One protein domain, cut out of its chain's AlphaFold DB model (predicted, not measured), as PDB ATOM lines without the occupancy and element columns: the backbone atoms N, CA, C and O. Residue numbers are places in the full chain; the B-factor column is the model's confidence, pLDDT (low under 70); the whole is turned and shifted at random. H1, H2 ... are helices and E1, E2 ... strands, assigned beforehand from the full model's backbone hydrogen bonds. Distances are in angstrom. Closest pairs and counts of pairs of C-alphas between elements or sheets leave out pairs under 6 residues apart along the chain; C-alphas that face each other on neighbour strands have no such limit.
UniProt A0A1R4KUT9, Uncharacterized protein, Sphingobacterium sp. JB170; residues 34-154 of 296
ATOM      1  N   PHE A  34     107.721 107.776  45.816       78.31
ATOM      2  CA  PHE A  34     108.825 106.837  45.904       78.31
ATOM      3  C   PHE A  34     109.754 107.010  44.702       78.31
ATOM      4  O   PHE A  34     109.305 107.283  43.587       78.31
ATOM      5  N   ARG A  35     111.065 106.885  44.929       86.31
ATOM      6  CA  ARG A  35     112.095 107.056  43.897       86.31
ATOM      7  C   ARG A  35     112.982 105.824  43.839       86.31
ATOM      8  O   ARG A  35     113.507 105.401  44.864       86.31
ATOM      9  N   VAL A  36     113.200 105.306  42.636       82.31
ATOM     10  CA  VAL A  36     114.185 104.252  42.362       82.31
ATOM     11  C   VAL A  36     115.233 104.823  41.431       82.31
ATOM     12  O   VAL A  36     114.895 105.219  40.321       82.31
ATOM     13  N   THR A  37     116.494 104.844  41.851       87.00
ATOM     14  CA  THR A  37     117.607 105.250  40.985       87.00
ATOM     15  C   THR A  37     118.416 104.026  40.601       87.00
ATOM     16  O   THR A  37     118.852 103.274  41.467       87.00
ATOM     17  N   ILE A  38     118.612 103.838  39.300       84.44
ATOM     18  CA  ILE A  38     119.439 102.775  38.740       84.44
ATOM     19  C   ILE A  38     120.677 103.430  38.111       84.44
ATOM     20  O   ILE A  38     120.509 104.357  37.316       84.44
ATOM     21  N   PRO A  39     121.903 102.986  38.437       88.69
ATOM     22  CA  PRO A  39     123.134 103.521  37.854       88.69
ATOM     23  C   PRO A  39     123.323 102.991  36.424       88.69
ATOM     24  O   PRO A  39     124.131 102.102  36.165       88.69
ATOM     25  N   ILE A  40     122.511 103.493  35.496       84.31
ATOM     26  CA  ILE A  40     122.599 103.209  34.063       84.31
ATOM     27  C   ILE A  40     123.142 104.455  33.379       84.31
ATOM     28  O   ILE A  40     122.555 105.529  33.490       84.31
ATOM     29  N   LYS A  41     124.228 104.291  32.625       84.62
ATOM     30  CA  LYS A  41     124.788 105.363  31.808       84.62
ATOM     31  C   LYS A  41     123.867 105.642  30.616       84.62
ATOM     32  O   LYS A  41     123.635 104.745  29.807       84.62
ATOM     33  N   ASN A  42     123.379 106.875  30.491       85.81
ATOM     34  CA  ASN A  42     122.609 107.314  29.328       85.81
ATOM     35  C   ASN A  42     123.519 108.115  28.391       85.81
ATOM     36  O   ASN A  42     124.146 109.090  28.800       85.81
ATOM     37  N   ASP A  43     123.589 107.707  27.125       87.44
ATOM     38  CA  ASP A  43     124.306 108.448  26.087       87.44
ATOM     39  C   ASP A  43     123.315 109.314  25.306       87.44
ATOM     40  O   ASP A  43     122.584 108.827  24.442       87.44
ATOM     41  N   PHE A  44     123.283 110.607  25.629       87.00
ATOM     42  CA  PHE A  44     122.419 111.563  24.946       87.00
ATOM     43  C   PHE A  44     122.978 112.043  23.609       87.00
ATOM     44  O   PHE A  44     122.283 112.812  22.959       87.00
ATOM     45  N   LYS A  45     124.189 111.641  23.189       85.25
ATOM     46  CA  LYS A  45     124.855 112.122  21.957       85.25
ATOM     47  C   LYS A  45     124.989 113.650  21.827       85.25
ATOM     48  O   LYS A  45     125.425 114.138  20.792       85.25
ATOM     49  N   ASP A  46     124.672 114.379  22.888       82.56
ATOM     50  CA  ASP A  46     124.799 115.819  23.036       82.56
ATOM     51  C   ASP A  46     125.408 116.059  24.423       82.56
ATOM     52  O   ASP A  46     124.794 115.772  25.454       82.56
ATOM     53  N   GLN A  47     126.656 116.530  24.429       83.12
ATOM     54  CA  GLN A  47     127.436 116.778  25.644       83.12
ATOM     55  C   GLN A  47     126.866 117.917  26.496       83.12
ATOM     56  O   GLN A  47     127.188 118.019  27.676       83.12
ATOM     57  N   HIS A  48     126.015 118.760  25.908       84.00
ATOM     58  CA  HIS A  48     125.405 119.893  26.583       84.00
ATOM     59  C   HIS A  48     124.191 119.466  27.410       84.00
ATOM     60  O   HIS A  48     123.724 120.235  28.245       84.00
ATOM     61  N   ILE A  49     123.671 118.245  27.225       86.88
ATOM     62  CA  ILE A  49     122.507 117.744  27.957       86.88
ATOM     63  C   ILE A  49     122.935 117.130  29.286       86.88
ATOM     64  O   ILE A  49     123.614 116.106  29.344       86.88
ATOM     65  N   LYS A  50     122.426 117.704  30.376       88.81
ATOM     66  CA  LYS A  50     122.623 117.179  31.728       88.81
ATOM     67  C   LYS A  50     121.614 116.093  32.076       88.81
ATOM     68  O   LYS A  50     121.955 115.099  32.717       88.81
ATOM     69  N   SER A  51     120.351 116.313  31.721       91.56
ATOM     70  CA  SER A  51     119.284 115.375  32.053       91.56
ATOM     71  C   SER A  51     118.061 115.547  31.175       91.56
ATOM     72  O   SER A  51     117.776 116.647  30.703       91.56
ATOM     73  N   ILE A  52     117.279 114.481  31.058       92.06
ATOM     74  CA  ILE A  52     116.000 114.484  30.359       92.06
ATOM     75  C   ILE A  52     114.935 113.901  31.275       92.06
ATOM     76  O   ILE A  52     115.056 112.774  31.750       92.06
ATOM     77  N   SER A  53     113.889 114.682  31.517       92.06
ATOM     78  CA  SER A  53     112.718 114.274  32.284       92.06
ATOM     79  C   SER A  53     111.584 113.912  31.337       92.06
ATOM     80  O   SER A  53     111.216 114.708  30.481       92.06
ATOM     81  N   LEU A  54     111.000 112.736  31.526       89.75
ATOM     82  CA  LEU A  54     109.808 112.254  30.840       89.75
ATOM     83  C   LEU A  54     108.673 112.186  31.861       89.75
ATOM     84  O   LEU A  54     108.759 111.396  32.799       89.75
ATOM     85  N   LEU A  55     107.640 113.016  31.712       86.62
ATOM     86  CA  LEU A  55     106.505 113.067  32.636       86.62
ATOM     87  C   LEU A  55     105.296 112.358  32.039       86.62
ATOM     88  O   LEU A  55     104.875 112.637  30.913       86.62
ATOM     89  N   PHE A  56     104.706 111.481  32.838       82.38
ATOM     90  CA  PHE A  56     103.584 110.641  32.459       82.38
ATOM     91  C   PHE A  56     102.288 111.176  33.066       82.38
ATOM     92  O   PHE A  56     102.256 111.653  34.201       82.38
ATOM     93  N   GLY A  57     101.210 111.085  32.289       74.88
ATOM     94  CA  GLY A  57      99.848 111.143  32.806       74.88
ATOM     95  C   GLY A  57      99.429 109.793  33.394       74.88
ATOM     96  O   GLY A  57     100.259 109.031  33.878       74.88
ATOM     97  N   SER A  58      98.136 109.475  33.327       68.12
ATOM     98  CA  SER A  58      97.590 108.195  33.810       68.12
ATOM     99  C   SER A  58      98.203 106.964  33.132       68.12
ATOM    100  O   SER A  58      98.397 105.936  33.770       68.12
ATOM    101  N   ASP A  59      98.483 107.063  31.838       67.94
ATOM    102  CA  ASP A  59      98.850 105.937  30.968       67.94
ATOM    103  C   ASP A  59      99.746 106.345  29.785       67.94
ATOM    104  O   ASP A  59     100.253 105.515  29.031       67.94
ATOM    105  N   THR A  60      99.966 107.641  29.616       76.12
ATOM    106  CA  THR A  60     100.507 108.236  28.398       76.12
ATOM    107  C   THR A  60     101.647 109.172  28.755       76.12
ATOM    108  O   THR A  60     101.555 109.934  29.717       76.12
ATOM    109  N   LEU A  61     102.733 109.126  27.988       81.75
ATOM    110  CA  LEU A  61     103.790 110.121  28.104       81.75
ATOM    111  C   LEU A  61     103.243 111.475  27.638       81.75
ATOM    112  O   LEU A  61     102.713 111.575  26.533       81.75
ATOM    113  N   ARG A  62     103.344 112.500  28.488       84.56
ATOM    114  CA  ARG A  62     102.746 113.820  28.238       84.56
ATOM    115  C   ARG A  62     103.775 114.889  27.939       84.56
ATOM    116  O   ARG A  62     103.550 115.703  27.058       84.56
ATOM    117  N   LEU A  63     104.903 114.882  28.638       86.31
ATOM    118  CA  LEU A  63     105.905 115.934  28.504       86.31
ATOM    119  C   LEU A  63     107.305 115.332  28.478       86.31
ATOM    120  O   LEU A  63     107.608 114.430  29.261       86.31
ATOM    121  N   ALA A  64     108.169 115.874  27.628       88.69
ATOM    122  CA  ALA A  64     109.608 115.733  27.772       88.69
ATOM    123  C   ALA A  64     110.238 117.095  28.060       88.69
ATOM    124  O   ALA A  64     109.937 118.090  27.403       88.69
ATOM    125  N   THR A  65     111.140 117.121  29.033       88.88
ATOM    126  CA  THR A  65     111.948 118.290  29.372       88.88
ATOM    127  C   THR A  65     113.408 117.922  29.194       88.88
ATOM    128  O   THR A  65     113.911 117.047  29.898       88.88
ATOM    129  N   VAL A  66     114.095 118.596  28.279       88.25
ATOM    130  CA  VAL A  66     115.541 118.473  28.093       88.25
ATOM    131  C   VAL A  66     116.208 119.608  28.846       88.25
ATOM    132  O   VAL A  66     115.953 120.783  28.582       88.25
ATOM    133  N   ARG A  67     117.039 119.248  29.818       87.25
ATOM    134  CA  ARG A  67     117.758 120.193  30.661       87.25
ATOM    135  C   ARG A  67     119.238 120.184  30.282       87.25
ATOM    136  O   ARG A  67     119.901 119.165  30.515       87.25
ATOM    137  N   PRO A  68     119.765 121.293  29.749       82.25
ATOM    138  CA  PRO A  68     121.183 121.419  29.484       82.25
ATOM    139  C   PRO A  68     121.978 121.602  30.779       82.25
ATOM    140  O   PRO A  68     121.419 121.849  31.859       82.25
ATOM    141  N   ASP A  69     123.296 121.488  30.674       79.19
ATOM    142  CA  ASP A  69     124.200 121.903  31.732       79.19
ATOM    143  C   ASP A  69     124.036 123.408  31.977       79.19
ATOM    144  O   ASP A  69     124.164 124.243  31.087       79.19
ATOM    145  N   SER A  70     123.733 123.769  33.222       68.62
ATOM    146  CA  SER A  70     123.519 125.156  33.631       68.62
ATOM    147  C   SER A  70     124.745 126.052  33.455       68.62
ATOM    148  O   SER A  70     124.574 127.276  33.473       68.62
ATOM    149  N   THR A  71     125.932 125.447  33.356       70.19
ATOM    150  CA  THR A  71     127.220 126.120  33.164       70.19
ATOM    151  C   THR A  71     127.544 126.381  31.694       70.19
ATOM    152  O   THR A  71     128.397 127.219  31.411       70.19
ATOM    153  N   ASP A  72     126.824 125.749  30.764       66.81
ATOM    154  CA  ASP A  72     127.019 125.960  29.337       66.81
ATOM    155  C   ASP A  72     126.238 127.178  28.838       66.81
ATOM    156  O   ASP A  72     125.056 127.110  28.497       66.81
ATOM    157  N   SER A  73     126.906 128.330  28.806       61.34
ATOM    158  CA  SER A  73     126.320 129.572  28.307       61.34
ATOM    159  C   SER A  73     126.094 129.573  26.791       61.34
ATOM    160  O   SER A  73     125.208 130.297  26.337       61.34
ATOM    161  N   SER A  74     126.820 128.760  26.016       63.50
ATOM    162  CA  SER A  74     126.706 128.718  24.551       63.50
ATOM    163  C   SER A  74     125.372 128.124  24.092       63.50
ATOM    164  O   SER A  74     124.793 128.582  23.111       63.50
ATOM    165  N   TYR A  75     124.826 127.186  24.869       58.38
ATOM    166  CA  TYR A  75     123.520 126.574  24.616       58.38
ATOM    167  C   TYR A  75     122.337 127.482  25.006       58.38
ATOM    168  O   TYR A  75     121.219 127.293  24.538       58.38
ATOM    169  N   ILE A  76     122.570 128.468  25.881       55.47
ATOM    170  CA  ILE A  76     121.531 129.315  26.498       55.47
ATOM    171  C   ILE A  76     121.416 130.684  25.798       55.47
ATOM    172  O   ILE A  76     120.395 131.360  25.926       55.47
ATOM    173  N   GLN A  77     122.433 131.104  25.038       51.53
ATOM    174  CA  GLN A  77     122.482 132.396  24.339       51.53
ATOM    175  C   GLN A  77     121.645 132.419  23.046       51.53
ATOM    176  O   GLN A  77     122.135 132.718  21.962       51.53
ATOM    177  N   ASN A  78     120.347 132.147  23.155       56.00
ATOM    178  CA  ASN A  78     119.387 132.491  22.112       56.00
ATOM    179  C   ASN A  78     118.763 133.852  22.460       56.00
ATOM    180  O   ASN A  78     118.298 134.038  23.582       56.00
ATOM    181  N   ASN A  79     118.733 134.808  21.525       54.41
ATOM    182  CA  ASN A  79     118.153 136.142  21.755       54.41
ATOM    183  C   ASN A  79     116.692 136.073  22.241       54.41
ATOM    184  O   ASN A  79     116.270 136.892  23.052       54.41
ATOM    185  N   PHE A  80     115.948 135.040  21.831       50.97
ATOM    186  CA  PHE A  80     114.589 134.771  22.311       50.97
ATOM    187  C   PHE A  80     114.539 134.401  23.813       50.97
ATOM    188  O   PHE A  80     113.584 134.721  24.523       50.97
ATOM    189  N   LEU A  81     115.606 133.775  24.325       52.66
ATOM    190  CA  LEU A  81     115.792 133.395  25.729       52.66
ATOM    191  C   LEU A  81     116.384 134.529  26.584       52.66
ATOM    192  O   LEU A  81     116.731 134.285  27.728       52.66
ATOM    193  N   GLN A  82     116.520 135.765  26.095       51.38
ATOM    194  CA  GLN A  82     117.001 136.886  26.926       51.38
ATOM    195  C   GLN A  82     115.880 137.567  27.739       51.38
ATOM    196  O   GLN A  82     116.136 138.496  28.503       51.38
ATOM    197  N   SER A  83     114.632 137.108  27.601       48.16
ATOM    198  CA  SER A  83     113.477 137.651  28.322       48.16
ATOM    199  C   SER A  83     113.330 137.073  29.742       48.16
ATOM    200  O   SER A  83     113.961 136.081  30.107       48.16
ATOM    201  N   ALA A  84     112.451 137.665  30.563       39.88
ATOM    202  CA  ALA A  84     112.213 137.292  31.968       39.88
ATOM    203  C   ALA A  84     111.778 135.823  32.212       39.88
ATOM    204  O   ALA A  84     111.641 135.408  33.362       39.88
ATOM    205  N   PHE A  85     111.569 135.038  31.149       46.97
ATOM    206  CA  PHE A  85     111.180 133.626  31.183       46.97
ATOM    207  C   PHE A  85     112.127 132.731  30.381       46.97
ATOM    208  O   PHE A  85     111.703 131.699  29.865       46.97
ATOM    209  N   ALA A  86     113.404 133.114  30.304       52.34
ATOM    210  CA  ALA A  86     114.524 132.303  29.840       52.34
ATOM    211  C   ALA A  86     114.582 130.933  30.542       52.34
ATOM    212  O   ALA A  86     115.377 130.701  31.458       52.34
ATOM    213  N   SER A  87     113.718 129.998  30.158       54.47
ATOM    214  CA  SER A  87     113.868 128.627  30.594       54.47
ATOM    215  C   SER A  87     115.066 128.073  29.853       54.47
ATOM    216  O   SER A  87     115.015 127.866  28.648       54.47
ATOM    217  N   LYS A  88     116.129 127.774  30.599       65.81
ATOM    218  CA  LYS A  88     117.262 127.002  30.078       65.81
ATOM    219  C   LYS A  88     116.827 125.612  29.593       65.81
ATOM    220  O   LYS A  88     117.594 124.952  28.918       65.81
ATOM    221  N   ASN A  89     115.632 125.144  29.958       76.19
ATOM    222  CA  ASN A  89     115.122 123.845  29.537       76.19
ATOM    223  C   ASN A  89     114.334 123.949  28.228       76.19
ATOM    224  O   ASN A  89     113.516 124.861  28.072       76.19
ATOM    225  N   ARG A  90     114.484 122.933  27.376       80.31
ATOM    226  CA  ARG A  90     113.613 122.703  26.220       80.31
ATOM    227  C   ARG A  90     112.444 121.824  26.625       80.31
ATOM    228  O   ARG A  90     112.646 120.761  27.216       80.31
ATOM    229  N   PHE A  91     111.236 122.251  26.292       81.69
ATOM    230  CA  PHE A  91     110.008 121.534  26.614       81.69
ATOM    231  C   PHE A  91     109.341 121.011  25.343       81.69
ATOM    232  O   PHE A  91     109.298 121.697  24.320       81.69
ATOM    233  N   TYR A  92     108.810 119.795  25.434       85.38
ATOM    234  CA  TYR A  92     108.078 119.123  24.367       85.38
ATOM    235  C   TYR A  92     106.784 118.545  24.939       85.38
ATOM    236  O   TYR A  92     106.836 117.631  25.766       85.38
ATOM    237  N   ASP A  93     105.635 119.058  24.501       85.25
ATOM    238  CA  ASP A  93     104.319 118.461  24.751       85.25
ATOM    239  C   ASP A  93     104.157 117.234  23.853       85.25
ATOM    240  O   ASP A  93     103.779 117.325  22.691       85.25
ATOM    241  N   LEU A  94     104.440 116.052  24.390       85.75
ATOM    242  CA  LEU A  94     104.371 114.806  23.631       85.75
ATOM    243  C   LEU A  94     102.929 114.342  23.363       85.75
ATOM    244  O   LEU A  94     102.733 113.385  22.616       85.75
ATOM    245  N   GLY A  95     101.921 115.037  23.908       82.00
ATOM    246  CA  GLY A  95     100.528 114.930  23.470       82.00
ATOM    247  C   GLY A  95     100.230 115.707  22.180       82.00
ATOM    248  O   GLY A  95      99.198 115.475  21.546       82.00
ATOM    249  N   PHE A  96     101.124 116.608  21.766       87.31
ATOM    250  CA  PHE A  96     101.072 117.327  20.500       87.31
ATOM    251  C   PHE A  96     102.030 116.686  19.487       87.31
ATOM    252  O   PHE A  96     103.246 116.685  19.662       87.31
ATOM    253  N   GLU A  97     101.488 116.150  18.390       89.31
ATOM    254  CA  GLU A  97     102.264 115.360  17.420       89.31
ATOM    255  C   GLU A  97     103.514 116.078  16.893       89.31
ATOM    256  O   GLU A  97     104.557 115.446  16.736       89.31
ATOM    257  N   ALA A  98     103.443 117.392  16.659       91.12
ATOM    258  CA  ALA A  98     104.593 118.165  16.187       91.12
ATOM    259  C   ALA A  98     105.787 118.072  17.143       91.12
ATOM    260  O   ALA A  98     106.916 117.857  16.707       91.12
ATOM    261  N   ASP A  99     105.535 118.189  18.445       89.06
ATOM    262  CA  ASP A  99     106.575 118.114  19.466       89.06
ATOM    263  C   ASP A  99     107.140 116.700  19.579       89.06
ATOM    264  O   ASP A  99     108.346 116.552  19.761       89.06
ATOM    265  N   TYR A 100     106.319 115.663  19.382       88.69
ATOM    266  CA  TYR A 100     106.809 114.288  19.288       88.69
ATOM    267  C   TYR A 100     107.782 114.100  18.114       88.69
ATOM    268  O   TYR A 100     108.875 113.559  18.310       88.69
ATOM    269  N   TYR A 101     107.423 114.565  16.910       90.81
ATOM    270  CA  TYR A 101     108.289 114.452  15.730       90.81
ATOM    271  C   TYR A 101     109.595 115.229  15.901       90.81
ATOM    272  O   TYR A 101     110.670 114.676  15.665       90.81
ATOM    273  N   VAL A 102     109.522 116.477  16.371       90.88
ATOM    274  CA  VAL A 102     110.716 117.303  16.600       90.88
ATOM    275  C   VAL A 102     111.592 116.711  17.706       90.88
ATOM    276  O   VAL A 102     112.805 116.621  17.536       90.88
ATOM    277  N   PHE A 103     111.006 116.229  18.808       89.00
ATOM    278  CA  PHE A 103     111.756 115.568  19.878       89.00
ATOM    279  C   PHE A 103     112.495 114.326  19.370       89.00
ATOM    280  O   PHE A 103     113.682 114.158  19.640       89.00
ATOM    281  N   LYS A 104     111.818 113.462  18.605       88.62
ATOM    282  CA  LYS A 104     112.429 112.246  18.050       88.62
ATOM    283  C   LYS A 104     113.489 112.527  16.996       88.62
ATOM    284  O   LYS A 104     114.447 111.767  16.914       88.62
ATOM    285  N   ASN A 105     113.333 113.601  16.230       89.56
ATOM    286  CA  ASN A 105     114.340 114.044  15.276       89.56
ATOM    287  C   ASN A 105     115.598 114.577  15.973       89.56
ATOM    288  O   ASN A 105     116.705 114.236  15.574       89.56
ATOM    289  N   ASN A 106     115.427 115.372  17.033       86.81
ATOM    290  CA  ASN A 106     116.547 115.972  17.759       86.81
ATOM    291  C   ASN A 106     117.254 114.970  18.680       86.81
ATOM    292  O   ASN A 106     118.455 115.089  18.912       86.81
ATOM    293  N   TYR A 107     116.524 113.979  19.200       87.19
ATOM    294  CA  TYR A 107     117.054 113.004  20.152       87.19
ATOM    295  C   TYR A 107     116.663 111.553  19.802       87.19
ATOM    296  O   TYR A 107     115.976 110.878  20.582       87.19
ATOM    297  N   PRO A 108     117.095 111.028  18.639       87.44
ATOM    298  CA  PRO A 108     116.693 109.705  18.146       87.44
ATOM    299  C   PRO A 108     117.117 108.545  19.062       87.44
ATOM    300  O   PRO A 108     116.424 107.533  19.152       87.44
ATOM    301  N   GLN A 109     118.227 108.706  19.781       84.12
ATOM    302  CA  GLN A 109     118.769 107.760  20.758       84.12
ATOM    303  C   GLN A 109     117.894 107.609  22.007       84.12
ATOM    304  O   GLN A 109     117.984 106.595  22.701       84.12
ATOM    305  N   ILE A 110     117.037 108.591  22.306       81.38
ATOM    306  CA  ILE A 110     116.174 108.520  23.478       81.38
ATOM    307  C   ILE A 110     115.020 107.586  23.172       81.38
ATOM    308  O   ILE A 110     114.034 107.927  22.499       81.38
ATOM    309  N   GLN A 111     115.116 106.394  23.740       73.31
ATOM    310  CA  GLN A 111     113.993 105.487  23.789       73.31
ATOM    311  C   GLN A 111     112.954 106.072  24.736       73.31
ATOM    312  O   GLN A 111     113.150 106.182  25.942       73.31
ATOM    313  N   VAL A 112     111.836 106.474  24.145       65.81
ATOM    314  CA  VAL A 112     110.638 106.818  24.895       65.81
ATOM    315  C   VAL A 112     110.017 105.479  25.261       65.81
ATOM    316  O   VAL A 112     109.591 104.769  24.344       65.81
ATOM    317  N   PRO A 113     109.994 105.087  26.543       64.62
ATOM    318  CA  PRO A 113     109.304 103.870  26.913       64.62
ATOM    319  C   PRO A 113     107.827 104.057  26.556       64.62
ATOM    320  O   PRO A 113     107.170 104.968  27.058       64.62
ATOM    321  N   LYS A 114     107.302 103.211  25.658       56.88
ATOM    322  CA  LYS A 114     105.851 103.041  25.517       56.88
ATOM    323  C   LYS A 114     105.388 102.569  26.879       56.88
ATOM    324  O   LYS A 114     105.841 101.497  27.250       56.88
ATOM    325  N   THR A 115     104.603 103.341  27.625       54.50
ATOM    326  CA  THR A 115     104.142 102.949  28.963       54.50
ATOM    327  C   THR A 115     103.392 101.623  28.844       54.50
ATOM    328  O   THR A 115     102.244 101.622  28.401       54.50
ATOM    329  N   PRO A 116     103.998 100.474  29.188       43.09
ATOM    330  CA  PRO A 116     103.314  99.204  29.123       43.09
ATOM    331  C   PRO A 116     102.845  98.979  30.546       43.09
ATOM    332  O   PRO A 116     103.547  98.330  31.314       43.09
ATOM    333  N   ASP A 117     101.758  99.652  30.928       46.75
ATOM    334  CA  ASP A 117     101.090  99.404  32.207       46.75
ATOM    335  C   ASP A 117     102.100  99.331  33.371       46.75
ATOM    336  O   ASP A 117     102.124  98.361  34.129       46.75
ATOM    337  N   ALA A 118     103.066 100.273  33.384       46.84
ATOM    338  CA  ALA A 118     104.352 100.133  34.066       46.84
ATOM    339  C   ALA A 118     104.158 100.078  35.585       46.84
ATOM    340  O   ALA A 118     104.242 101.077  36.294       46.84
ATOM    341  N   ARG A 119     103.858  98.853  36.018       51.88
ATOM    342  CA  ARG A 119     103.780  98.256  37.341       51.88
ATOM    343  C   ARG A 119     103.194  99.194  38.380       51.88
ATOM    344  O   ARG A 119     103.915  99.934  39.043       51.88
ATOM    345  N   ARG A 120     101.886  99.027  38.609       53.16
ATOM    346  CA  ARG A 120     101.265  99.337  39.899       53.16
ATOM    347  C   ARG A 120     102.058  98.627  40.994       53.16
ATOM    348  O   ARG A 120     101.794  97.461  41.282       53.16
ATOM    349  N   MET A 121     103.048  99.295  41.577       57.31
ATOM    350  CA  MET A 121     103.721  98.757  42.747       57.31
ATOM    351  C   MET A 121     102.727  98.877  43.896       57.31
ATOM    352  O   MET A 121     102.222  99.962  44.195       57.31
ATOM    353  N   LYS A 122     102.373  97.726  44.464       55.41
ATOM    354  CA  LYS A 122     101.549  97.642  45.661       55.41
ATOM    355  C   LYS A 122     102.486  97.766  46.849       55.41
ATOM    356  O   LYS A 122     103.299  96.873  47.070       55.41
ATOM    357  N   PHE A 123     102.366  98.851  47.597       57.53
ATOM    358  CA  PHE A 123     103.048  98.979  48.879       57.53
ATOM    359  C   PHE A 123     102.009  98.923  49.994       57.53
ATOM    360  O   PHE A 123     101.008  99.643  49.949       57.53
ATOM    361  N   ALA A 124     102.243  98.051  50.976       53.75
ATOM    362  CA  ALA A 124     101.478  98.035  52.213       53.75
ATOM    363  C   ALA A 124     101.981  99.178  53.099       53.75
ATOM    364  O   ALA A 124     103.150  99.202  53.488       53.75
ATOM    365  N   VAL A 125     101.108 100.130  53.412       55.62
ATOM    366  CA  VAL A 125     101.421 101.153  54.412       55.62
ATOM    367  C   VAL A 125     101.303 100.494  55.790       55.62
ATOM    368  O   VAL A 125     100.291  99.866  56.086       55.62
ATOM    369  N   ASN A 126     102.350 100.586  56.612       55.09
ATOM    370  CA  ASN A 126     102.411 100.040  57.980       55.09
ATOM    371  C   ASN A 126     102.282  98.507  58.111       55.09
ATOM    372  O   ASN A 126     101.909  98.013  59.170       55.09
ATOM    373  N   GLY A 127     102.587  97.739  57.057       53.34
ATOM    374  CA  GLY A 127     102.559  96.268  57.105       53.34
ATOM    375  C   GLY A 127     101.158  95.645  57.150       53.34
ATOM    376  O   GLY A 127     101.051  94.424  57.227       53.34
ATOM    377  N   ASN A 128     100.096  96.452  57.062       47.78
ATOM    378  CA  ASN A 128      98.723  95.962  57.023       47.78
ATOM    379  C   ASN A 128      98.249  95.807  55.565       47.78
ATOM    380  O   ASN A 128      98.323  96.747  54.769       47.78
ATOM    381  N   ILE A 129      97.777  94.610  55.202       53.59
ATOM    382  CA  ILE A 129      97.346  94.258  53.833       53.59
ATOM    383  C   ILE A 129      96.100  95.058  53.413       53.59
ATOM    384  O   ILE A 129      95.879  95.290  52.227       53.59
ATOM    385  N   GLU A 130      95.319  95.547  54.374       52.88
ATOM    386  CA  GLU A 130      94.105  96.334  54.128       52.88
ATOM    387  C   GLU A 130      94.389  97.759  53.613       52.88
ATOM    388  O   GLU A 130      93.507  98.400  53.045       52.88
ATOM    389  N   THR A 131      95.631  98.248  53.721       60.12
ATOM    390  CA  THR A 131      96.057  99.579  53.251       60.12
ATOM    391  C   THR A 131      97.108  99.486  52.144       60.12
ATOM    392  O   THR A 131      98.208 100.038  52.243       60.12
ATOM    393  N   ILE A 132      96.776  98.768  51.066       65.25
ATOM    394  CA  ILE A 132      97.596  98.729  49.848       65.25
ATOM    395  C   ILE A 132      97.382 100.013  49.044       65.25
ATOM    396  O   ILE A 132      96.300 100.258  48.509       65.25
ATOM    397  N   LYS A 133      98.445 100.808  48.888       70.06
ATOM    398  CA  LYS A 133      98.464 101.931  47.940       70.06
ATOM    399  C   LYS A 133      99.006 101.470  46.592       70.06
ATOM    400  O   LYS A 133      99.991 100.734  46.511       70.06
ATOM    401  N   HIS A 134      98.349 101.925  45.528       73.00
ATOM    402  CA  HIS A 134      98.773 101.701  44.151       73.00
ATOM    403  C   HIS A 134      99.586 102.891  43.661       73.00
ATOM    404  O   HIS A 134      99.062 104.004  43.598       73.00
ATOM    405  N   TYR A 135     100.835 102.642  43.295       76.44
ATOM    406  CA  TYR A 135     101.718 103.663  42.748       76.44
ATOM    407  C   TYR A 135     101.920 103.459  41.256       76.44
ATOM    408  O   TYR A 135     102.131 102.333  40.818       76.44
ATOM    409  N   SER A 136     101.912 104.542  40.493       78.06
ATOM    410  CA  SER A 136     102.237 104.554  39.064       78.06
ATOM    411  C   SER A 136     103.467 105.415  38.814       78.06
ATOM    412  O   SER A 136     103.706 106.376  39.546       78.06
ATOM    413  N   ILE A 137     104.238 105.093  37.773       80.44
ATOM    414  CA  ILE A 137     105.321 105.971  37.318       80.44
ATOM    415  C   ILE A 137     104.703 107.288  36.848       80.44
ATOM    416  O   ILE A 137     103.911 107.294  35.911       80.44
ATOM    417  N   SER A 138     105.080 108.394  37.481       83.56
ATOM    418  CA  SER A 138     104.709 109.745  37.044       83.56
ATOM    419  C   SER A 138     105.846 110.462  36.335       83.56
ATOM    420  O   SER A 138     105.601 111.385  35.565       83.56
ATOM    421  N   GLU A 139     107.097 110.066  36.579       88.00
ATOM    422  CA  GLU A 139     108.247 110.675  35.915       88.00
ATOM    423  C   GLU A 139     109.417 109.689  35.792       88.00
ATOM    424  O   GLU A 139     109.696 108.915  36.708       88.00
ATOM    425  N   ILE A 140     110.132 109.749  34.671       89.38
ATOM    426  CA  ILE A 140     111.447 109.128  34.489       89.38
ATOM    427  C   ILE A 140     112.451 110.248  34.237       89.38
ATOM    428  O   ILE A 140     112.300 111.009  33.286       89.38
ATOM    429  N   ARG A 141     113.485 110.342  35.072       92.06
ATOM    430  CA  ARG A 141     114.603 111.275  34.900       92.06
ATOM    431  C   ARG A 141     115.837 110.506  34.475       92.06
ATOM    432  O   ARG A 141     116.346 109.697  35.242       92.06
ATOM    433  N   MET A 142     116.313 110.764  33.271       91.81
ATOM    434  CA  MET A 142     117.557 110.214  32.748       91.81
ATOM    435  C   MET A 142     118.662 111.245  32.963       91.81
ATOM    436  O   MET A 142     118.534 112.383  32.517       91.81
ATOM    437  N   TYR A 143     119.735 110.848  33.631       91.94
ATOM    438  CA  TYR A 143     120.995 111.578  33.775       91.94
ATOM    439  C   TYR A 143     122.089 110.837  33.010       91.94
ATOM    440  O   TYR A 143     121.923 109.677  32.641       91.94
ATOM    441  N   THR A 144     123.231 111.473  32.786       89.19
ATOM    442  CA  THR A 144     124.348 110.843  32.066       89.19
ATOM    443  C   THR A 144     124.854 109.563  32.740       89.19
ATOM    444  O   THR A 144     125.279 108.640  32.050       89.19
ATOM    445  N   ASP A 145     124.769 109.467  34.066       90.19
ATOM    446  CA  ASP A 145     125.292 108.365  34.883       90.19
ATOM    447  C   ASP A 145     124.214 107.460  35.505       90.19
ATOM    448  O   ASP A 145     124.530 106.406  36.065       90.19
ATOM    449  N   SER A 146     122.946 107.866  35.447       90.31
ATOM    450  CA  SER A 146     121.872 107.214  36.188       90.31
ATOM    451  C   SER A 146     120.490 107.480  35.596       90.31
ATOM    452  O   SER A 146     120.267 108.444  34.871       90.31
ATOM    453  N   THR A 147     119.520 106.645  35.959       89.81
ATOM    454  CA  THR A 147     118.103 106.853  35.648       89.81
ATOM    455  C   THR A 147     117.281 106.741  36.924       89.81
ATOM    456  O   THR A 147     117.322 105.720  37.610       89.81
ATOM    457  N   THR A 148     116.505 107.776  37.237       89.25
ATOM    458  CA  THR A 148     115.581 107.810  38.373       89.25
ATOM    459  C   THR A 148     114.141 107.649  37.900       89.25
ATOM    460  O   THR A 148     113.629 108.463  37.137       89.25
ATOM    461  N   PHE A 149     113.457 106.641  38.424       86.12
ATOM    462  CA  PHE A 149     112.027 106.419  38.265       86.12
ATOM    463  C   PHE A 149     111.296 106.993  39.473       86.12
ATOM    464  O   PHE A 149     111.643 106.687  40.616       86.12
ATOM    465  N   ILE A 150     110.288 107.820  39.222       86.75
ATOM    466  CA  ILE A 150     109.475 108.465  40.247       86.75
ATOM    467  C   ILE A 150     108.068 107.894  40.172       86.75
ATOM    468  O   ILE A 150     107.402 107.971  39.139       86.75
ATOM    469  N   TYR A 151     107.631 107.348  41.298       82.69
ATOM    470  CA  TYR A 151     106.335 106.726  41.485       82.69
ATOM    471  C   TYR A 151     105.489 107.587  42.410       82.69
ATOM    472  O   TYR A 151     105.963 108.012  43.465       82.69
ATOM    473  N   THR A 152     104.235 107.814  42.041       80.94
ATOM    474  CA  THR A 152     103.290 108.601  42.836       80.94
ATOM    475  C   THR A 152     101.977 107.857  43.011       80.94
ATOM    476  O   THR A 152     101.539 107.097  42.143       80.94
ATOM    477  N   HIS A 153     101.353 108.068  44.165       76.81
ATOM    478  CA  HIS A 153     100.003 107.599  44.439       76.81
ATOM    479  C   HIS A 153      98.983 108.703  44.130       76.81
ATOM    480  O   HIS A 153      99.126 109.832  44.594       76.81
ATOM    481  N   GLY A 154      97.945 108.381  43.353       69.12
ATOM    482  CA  GLY A 154      96.818 109.291  43.104       69.12
ATOM    483  C   GLY A 154      97.136 110.521  42.244       69.12
ATOM    484  O   GLY A 154      96.317 111.438  42.189       69.12
TER     485      GLY A 154
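AT A GLANCE: This is residues 34 to 154 of the 296 residues of an uncharacterized protein of Sphingobacterium sp. JB170 (UniProt A0A1R4KUT9). The main body is one twisted wall of seven strands, with H3 over one face of it, along the edge strand E4. The long axis runs from the turn of the hairpin E5 and E6 at one end to the loop with the two short helices H1 and H2 at the other, where residues 79 to 85 stick out. A long link with no named element, residues 107 to 120, runs from H3 back to E5. The printed part has 121 residues with three named helices and seven named strands; along the chain three strands come first, then the helices H1 and H2, then the strand E4, then the helix H3, and last three more strands; the class is mixed, helices and strands, and the sheet is branched at E6, which has the three neighbours E2, E5 and E7, with its neighbour pairs antiparallel. The whole is only just loose, close to compact, with a radius of gyration of the C-alphas of 16.8 A, and it is elongated, spanning 57 by 31 by 29 A.

HOW THE PARTS SIT: Start at E1, residues 34 to 38, an edge strand antiparallel to E7, residues 147 to 153; look for N 36 and O 149, 2.9 A apart and within hydrogen-bond range. Next comes E2, residues 49 to 56, in a hairpin with E3, residues 61 to 68, where N 53 and O 65 are 2.9 A apart. On the other side of E2 lies E6, residues 132 to 143, antiparallel to it, with N 54 and O 140 at 2.8 A. After E3 you reach H1, residues 73 to 76, which is not on the sheet; the closest C-alphas of E3 and H1 are those of Pro 68 and Tyr 75, 7.5 A apart. H2, residues 79 to 82, is not on the sheet either, and it and H1 meet only through their link. Then find E4, residues 90 to 93, an edge strand antiparallel to E3, with N 64 and O 92 at 2.9 A. H3, residues 97 to 106, is on the sheet at a height of 9.0 A and lies over E4; it runs along the strands, at 22 degrees to E4 on the local plane. The closest C-alphas of E4 and H3 are those of Tyr 92 and Asp 99, 5.2 A apart, while E3 and H3 are near each other. Every O i to N i+4 pair of H3 is within hydrogen-bond range, while H1 and H2 are too short for such a pair. E5, residues 121 to 124, E6 and E7 form a meander, each strand the antiparallel neighbour of the one before. In the hairpin E5 and E6, N 133 and O 123 are 3.0 A apart; in the hairpin E6 and E7, N 141 and O 148 are 2.8 A apart. E6 bends by 50 degrees at residue 138, and its pairing is staggered: E5 is beside residues 132 to 135 and E2 beside residues 138 to 143, both on one side, with E7 on the other side.

IN THESE COORDINATES: Find C-alpha 34 at (108.825, 106.837, 45.904); from there E1 runs 13.4 A to C-alpha 38. E2 measures 20.7 A and E3 20.8 A from first to last C-alpha. H3 begins at C-alpha 97, at (102.264, 115.360, 17.420), and measures 14.3 A. E6 is the longest strand, 31.2 A, and E7 runs 20.1 A to C-alpha 153 at (100.003, 107.599, 44.439).

THE WHOLE: The two C-alphas farthest apart are those of Asn 79 and Asn 128, 56.9 A. The printed part has no cut, and its one long link is the 14 residues between H3 and E5. The mean pLDDT of the printed part is 75.0; look for values under 70 in 42 residues, among them residues 72 to 88 and 112 to 132.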